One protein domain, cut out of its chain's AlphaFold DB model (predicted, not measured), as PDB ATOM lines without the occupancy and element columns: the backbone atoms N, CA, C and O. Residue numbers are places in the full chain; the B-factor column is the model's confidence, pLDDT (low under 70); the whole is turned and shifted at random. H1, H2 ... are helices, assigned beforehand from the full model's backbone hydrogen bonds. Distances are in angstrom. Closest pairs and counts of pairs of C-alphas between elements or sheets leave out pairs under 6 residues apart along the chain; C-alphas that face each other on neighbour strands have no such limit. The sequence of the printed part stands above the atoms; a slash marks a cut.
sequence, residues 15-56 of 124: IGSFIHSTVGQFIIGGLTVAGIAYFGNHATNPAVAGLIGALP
ATOM      1  N   ILE A  15     -28.244  -2.100 -46.699       77.19
ATOM      2  CA  ILE A  15     -27.082  -2.183 -45.803       77.19
ATOM      3  C   ILE A  15     -26.965  -3.565 -45.146       77.19
ATOM      4  O   ILE A  15     -25.884  -4.144 -45.129       77.19
ATOM      5  N   GLY A  16     -28.071  -4.121 -44.650       78.94
ATOM      6  CA  GLY A  16     -28.100  -5.477 -44.102       78.94
ATOM      7  C   GLY A  16     -27.737  -6.515 -45.164       78.94
ATOM      8  O   GLY A  16     -26.862  -7.342 -44.932       78.94
ATOM      9  N   SER A  17     -28.325  -6.424 -46.363       81.88
ATOM     10  CA  SER A  17     -27.995  -7.351 -47.458       81.88
ATOM     11  C   SER A  17     -26.517  -7.275 -47.864       81.88
ATOM     12  O   SER A  17     -25.901  -8.299 -48.146       81.88
ATOM     13  N   PHE A  18     -25.924  -6.076 -47.821       86.06
ATOM     14  CA  PHE A  18     -24.513  -5.867 -48.117       86.06
ATOM     15  C   PHE A  18     -23.609  -6.463 -47.032       86.06
ATOM     16  O   PHE A  18     -22.710  -7.227 -47.368       86.06
ATOM     17  N   ILE A  19     -23.861  -6.185 -45.748       82.94
ATOM     18  CA  ILE A  19     -23.057  -6.703 -44.623       82.94
ATOM     19  C   ILE A  19     -23.065  -8.239 -44.588       82.94
ATOM     20  O   ILE A  19     -22.044  -8.853 -44.291       82.94
ATOM     21  N   HIS A  20     -24.198  -8.859 -44.926       79.94
ATOM     22  CA  HIS A  20     -24.320 -10.317 -44.995       79.94
ATOM     23  C   HIS A  20     -23.791 -10.928 -46.303       79.94
ATOM     24  O   HIS A  20     -23.684 -12.148 -46.401       79.94
ATOM     25  N   SER A  21     -23.450 -10.115 -47.305       88.25
ATOM     26  CA  SER A  21     -22.829 -10.602 -48.537       88.25
ATOM     27  C   SER A  21     -21.343 -10.903 -48.331       88.25
ATOM     28  O   SER A  21     -20.658 -10.234 -47.556       88.25
ATOM     29  N   THR A  22     -20.805 -11.850 -49.101       86.62
ATOM     30  CA  THR A  22     -19.368 -12.172 -49.101       86.62
ATOM     31  C   THR A  22     -18.497 -10.945 -49.386       86.62
ATOM     32  O   THR A  22     -17.453 -10.768 -48.764       86.62
ATOM     33  N   VAL A  23     -18.940 -10.063 -50.291       90.75
ATOM     34  CA  VAL A  23     -18.230  -8.816 -50.619       90.75
ATOM     35  C   VAL A  23     -18.189  -7.874 -49.414       90.75
ATOM     36  O   VAL A  23     -17.133  -7.327 -49.101       90.75
ATOM     37  N   GLY A  24     -19.307  -7.716 -48.700       85.62
ATOM     38  CA  GLY A  24     -19.359  -6.898 -47.487       85.62
ATOM     39  C   GLY A  24     -18.476  -7.450 -46.372       85.62
ATOM     40  O   GLY A  24     -17.702  -6.701 -45.781       85.62
ATOM     41  N   GLN A  25     -18.511  -8.764 -46.137       84.75
ATOM     42  CA  GLN A  25     -17.647  -9.434 -45.158       84.75
ATOM     43  C   GLN A  25     -16.156  -9.266 -45.488       84.75
ATOM     44  O   GLN A  25     -15.356  -8.967 -44.601       84.75
ATOM     45  N   PHE A  26     -15.785  -9.386 -46.768       88.44
ATOM     46  CA  PHE A  26     -14.418  -9.147 -47.227       88.44
ATOM     47  C   PHE A  26     -13.974  -7.700 -46.984       88.44
ATOM     48  O   PHE A  26     -12.881  -7.475 -46.467       88.44
ATOM     49  N   ILE A  27     -14.824  -6.717 -47.304       91.50
ATOM     50  CA  ILE A  27     -14.531  -5.296 -47.068       91.50
ATOM     51  C   ILE A  27     -14.372  -5.013 -45.573       91.50
ATOM     52  O   ILE A  27     -13.443  -4.304 -45.200       91.50
ATOM     53  N   ILE A  28     -15.216  -5.589 -44.712       86.88
ATOM     54  CA  ILE A  28     -15.084  -5.457 -43.255       86.88
ATOM     55  C   ILE A  28     -13.727  -6.001 -42.796       86.88
ATOM     56  O   ILE A  28     -12.991  -5.288 -42.118       86.88
ATOM     57  N   GLY A  29     -13.351  -7.210 -43.225       85.38
ATOM     58  CA  GLY A  29     -12.043  -7.789 -42.902       85.38
ATOM     59  C   GLY A  29     -10.875  -6.931 -43.403       85.38
ATOM     60  O   GLY A  29      -9.937  -6.652 -42.655       85.38
ATOM     61  N   GLY A  30     -10.954  -6.442 -44.644       90.19
ATOM     62  CA  GLY A  30      -9.957  -5.542 -45.227       90.19
ATOM     63  C   GLY A  30      -9.834  -4.217 -44.470       90.19
ATOM     64  O   GLY A  30      -8.722  -3.763 -44.202       90.19
ATOM     65  N   LEU A  31     -10.960  -3.629 -44.058       92.06
ATOM     66  CA  LEU A  31     -10.998  -2.422 -43.229       92.06
ATOM     67  C   LEU A  31     -10.400  -2.664 -41.844       92.06
ATOM     68  O   LEU A  31      -9.687  -1.798 -41.345       92.06
ATOM     69  N   THR A  32     -10.624  -3.829 -41.232       91.31
ATOM     70  CA  THR A  32      -9.980  -4.189 -39.961       91.31
ATOM     71  C   THR A  32      -8.459  -4.221 -40.112       91.31
ATOM     72  O   THR A  32      -7.757  -3.591 -39.323       91.31
ATOM     73  N   VAL A  33      -7.935  -4.871 -41.158       92.69
ATOM     74  CA  VAL A  33      -6.487  -4.915 -41.433       92.69
ATOM     75  C   VAL A  33      -5.927  -3.515 -41.699       92.69
ATOM     76  O   VAL A  33      -4.899  -3.143 -41.129       92.69
ATOM     77  N   ALA A  34      -6.616  -2.715 -42.518       93.81
ATOM     78  CA  ALA A  34      -6.230  -1.336 -42.794       93.81
ATOM     79  C   ALA A  34      -6.236  -0.475 -41.521       93.81
ATOM     80  O   ALA A  34      -5.312   0.305 -41.304       93.81
ATOM     81  N   GLY A  35      -7.230  -0.656 -40.649       93.00
ATOM     82  CA  GLY A  35      -7.324   0.013 -39.355       93.00
ATOM     83  C   GLY A  35      -6.158  -0.342 -38.436       93.00
ATOM     84  O   GLY A  35      -5.502   0.557 -37.914       93.00
ATOM     85  N   ILE A  36      -5.834  -1.632 -38.291       94.75
ATOM     86  CA  ILE A  36      -4.671  -2.089 -37.509       94.75
ATOM     87  C   ILE A  36      -3.389  -1.440 -38.037       94.75
ATOM     88  O   ILE A  36      -2.599  -0.914 -37.254       94.75
ATOM     89  N   ALA A  37      -3.192  -1.428 -39.358       95.31
ATOM     90  CA  ALA A  37      -2.032  -0.790 -39.968       95.31
ATOM     91  C   ALA A  37      -2.015   0.727 -39.719       95.31
ATOM     92  O   ALA A  37      -0.981   1.272 -39.339       95.31
ATOM     93  N   TYR A  38      -3.142   1.418 -39.891       95.56
ATOM     94  CA  TYR A  38      -3.233   2.856 -39.665       95.56
ATOM     95  C   TYR A  38      -2.898   3.213 -38.215       95.56
ATOM     96  O   TYR A  38      -1.956   3.970 -37.980       95.56
ATOM     97  N   PHE A  39      -3.598   2.623 -37.243       95.75
ATOM     98  CA  PHE A  39      -3.368   2.903 -35.826       95.75
ATOM     99  C   PHE A  39      -1.995   2.416 -35.357       95.75
ATOM    100  O   PHE A  39      -1.378   3.070 -34.524       95.75
ATOM    101  N   GLY A  40      -1.470   1.326 -35.921       93.88
ATOM    102  CA  GLY A  40      -0.143   0.819 -35.573       93.88
ATOM    103  C   GLY A  40       0.989   1.762 -35.980       93.88
ATOM    104  O   GLY A  40       2.041   1.741 -35.349       93.88
ATOM    105  N   ASN A  41       0.771   2.595 -37.003       95.12
ATOM    106  CA  ASN A  41       1.764   3.551 -37.499       95.12
ATOM    107  C   ASN A  41       1.498   5.006 -37.073       95.12
ATOM    108  O   ASN A  41       2.438   5.795 -37.060       95.12
ATOM    109  N   HIS A  42       0.254   5.373 -36.744       95.81
ATOM    110  CA  HIS A  42      -0.134   6.776 -36.525       95.81
ATOM    111  C   HIS A  42      -0.750   7.063 -35.150       95.81
ATOM    112  O   HIS A  42      -0.867   8.231 -34.781       95.81
ATOM    113  N   ALA A  43      -1.165   6.052 -34.376       92.94
ATOM    114  CA  ALA A  43      -1.678   6.300 -33.031       92.94
ATOM    115  C   ALA A  43      -0.529   6.600 -32.063       92.94
ATOM    116  O   ALA A  43       0.488   5.911 -32.064       92.94
ATOM    117  N   THR A  44      -0.737   7.554 -31.153       92.69
ATOM    118  CA  THR A  44       0.208   7.844 -30.060       92.69
ATOM    119  C   THR A  44       0.471   6.616 -29.185       92.69
ATOM    120  O   THR A  44       1.569   6.446 -28.664       92.69
ATOM    121  N   ASN A  45      -0.536   5.750 -29.024       92.69
ATOM    122  CA  ASN A  45      -0.425   4.501 -28.282       92.69
ATOM    123  C   ASN A  45      -0.624   3.290 -29.218       92.69
ATOM    124  O   ASN A  45      -1.765   3.000 -29.596       92.69
ATOM    125  N   PRO A  46       0.444   2.532 -29.540       89.00
ATOM    126  CA  PRO A  46       0.361   1.334 -30.380       89.00
ATOM    127  C   PRO A  46      -0.556   0.233 -29.829       89.00
ATOM    128  O   PRO A  46      -1.006  -0.628 -30.587       89.00
ATOM    129  N   ALA A  47      -0.884   0.258 -28.532       92.88
ATOM    130  CA  ALA A  47      -1.827  -0.684 -27.933       92.88
ATOM    131  C   ALA A  47      -3.224  -0.609 -28.568       92.88
ATOM    132  O   ALA A  47      -3.935  -1.609 -28.571       92.88
ATOM    133  N   VAL A  48      -3.605   0.531 -29.161       92.69
ATOM    134  CA  VAL A  48      -4.875   0.670 -29.894       92.69
ATOM    135  C   VAL A  48      -4.926  -0.285 -31.088       92.69
ATOM    136  O   VAL A  48      -5.924  -0.974 -31.287       92.69
ATOM    137  N   ALA A  49      -3.837  -0.389 -31.851       93.38
ATOM    138  CA  ALA A  49      -3.750  -1.339 -32.958       93.38
ATOM    139  C   ALA A  49      -3.792  -2.791 -32.463       93.38
ATOM    140  O   ALA A  49      -4.448  -3.631 -33.075       93.38
ATOM    141  N   GLY A  50      -3.141  -3.065 -31.326       92.38
ATOM    142  CA  GLY A  50      -3.199  -4.366 -30.657       92.38
ATOM    143  C   GLY A  50      -4.615  -4.744 -30.215       92.38
ATOM    144  O   GLY A  50      -5.041  -5.869 -30.453       92.38
ATOM    145  N   LEU A  51      -5.370  -3.801 -29.646       93.19
ATOM    146  CA  LEU A  51      -6.758  -4.003 -29.228       93.19
ATOM    147  C   LEU A  51      -7.662  -4.359 -30.416       93.19
ATOM    148  O   LEU A  51      -8.431  -5.312 -30.332       93.19
ATOM    149  N   ILE A  52      -7.547  -3.624 -31.527       91.81
ATOM    150  CA  ILE A  52      -8.325  -3.893 -32.746       91.81
ATOM    151  C   ILE A  52      -7.932  -5.253 -33.340       91.81
ATOM    152  O   ILE A  52      -8.800  -6.029 -33.733       91.81
ATOM    153  N   GLY A  53      -6.634  -5.564 -33.379       90.62
ATOM    154  CA  GLY A  53      -6.130  -6.839 -33.892       90.62
ATOM    155  C   GLY A  53      -6.508  -8.054 -33.044       90.62
ATOM    156  O   GLY A  53      -6.588  -9.155 -33.580       90.62
ATOM    157  N   ALA A  54      -6.769  -7.864 -31.750       90.44
ATOM    158  CA  ALA A  54      -7.156  -8.923 -30.821       90.44
ATOM    159  C   ALA A  54      -8.678  -9.128 -30.711       90.44
ATOM    160  O   ALA A  54      -9.123  -9.910 -29.869       90.44
ATOM    161  N   LEU A  55      -9.490  -8.438 -31.524       89.31
ATOM    162  CA  LEU A  55     -10.941  -8.612 -31.505       89.31
ATOM    163  C   LEU A  55     -11.310 -10.090 -31.743       89.31
ATOM    164  O   LEU A  55     -10.888 -10.671 -32.747       89.31
ATOM    165  N   PRO A  56     -12.116 -10.714 -30.863       86.00
ATOM    166  CA  PRO A  56     -12.371 -12.149 -30.904       86.00
ATOM    167  C   PRO A  56     -13.422 -12.500 -31.966       86.00
ATOM    168  O   PRO A  56     -14.484 -13.002 -31.632       86.00
TER     169      PRO A  56
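What this domain is: This is residues 15 to 56 of the 124 residues of an uncharacterized protein of viral metagenome (UniProt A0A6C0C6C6). One long helix, H2, makes the length of the model, and the short helix H3 folds back beside its last part to form a lopsided helical hairpin. At the other end of H2 the small helix H1 makes a corner with it, and the last residues, 54 to 56, trail on after H3. The printed part has 42 residues with three named helices, in the order H1, H2, H3, and no named strand; the class is all helix. The whole is loose, with a radius of gyration of the C-alphas of 12.2 A, and elongated, with spans of 36 by 19 by 13 A.

Where its parts are: The longest helix is H2, residues 22 to 42, Thr 22 to His 42. It measures 29.8 A from its first to its last C-alpha, from C-alpha 22 at (-19.368, -12.172, -49.101) to C-alpha 42 at (-0.134, 6.776, -36.525). After it comes H3, residues 47 to 53, which is 9.6 A long from first to last C-alpha and ends with C-alpha 53 at (-6.130, -6.839, -33.892). Before H2 stands H1, residues 15 to 19, with 6.2 A between its first and last C-alphas; C-alpha 15 is at (-27.082, -2.183, -45.803).

How they stand to each other: H2 and H3 touch, with 17 pairs of C-alphas within 8 A. The closest C-alphas of the two are those of Ile 36 and Ala 49, 4.7 A apart. H2 touches H3 with residues 32 to 40 alone. Their lines stand at a shallow tilt of 16 degrees and they run opposite ways, a helical hairpin whose centres are 12.0 A apart. H1 and H2 are close but not clearly touching, with 2 pairs of C-alphas within 8 A; the closest C-alphas are those of Phe 18 and Gly 24, 5.3 A apart. Their centres are 17.5 A apart. H1 and H3 are apart, with no C-alpha of the one within 8 A of the other. In H1, H2 and H3 every backbone O of residue i is within hydrogen-bond range of the N of residue i+4 inside the helix.

The domain as a whole: The two C-alphas farthest apart are those of Ser 17 and Thr 44, 36.5 A. From the first printed C-alpha, Ile 15, to the last, Pro 56, the distance is 23.2 A. The printed part runs from 15 to 56 with no cut. Two residues lie between H1 and H2 and four between H2 and H3, and both links are tight. The mean pLDDT of the printed part is 89.9, and no printed residue is under 70; the mean is 81 in H1, 91 in H2 and 92 in H3.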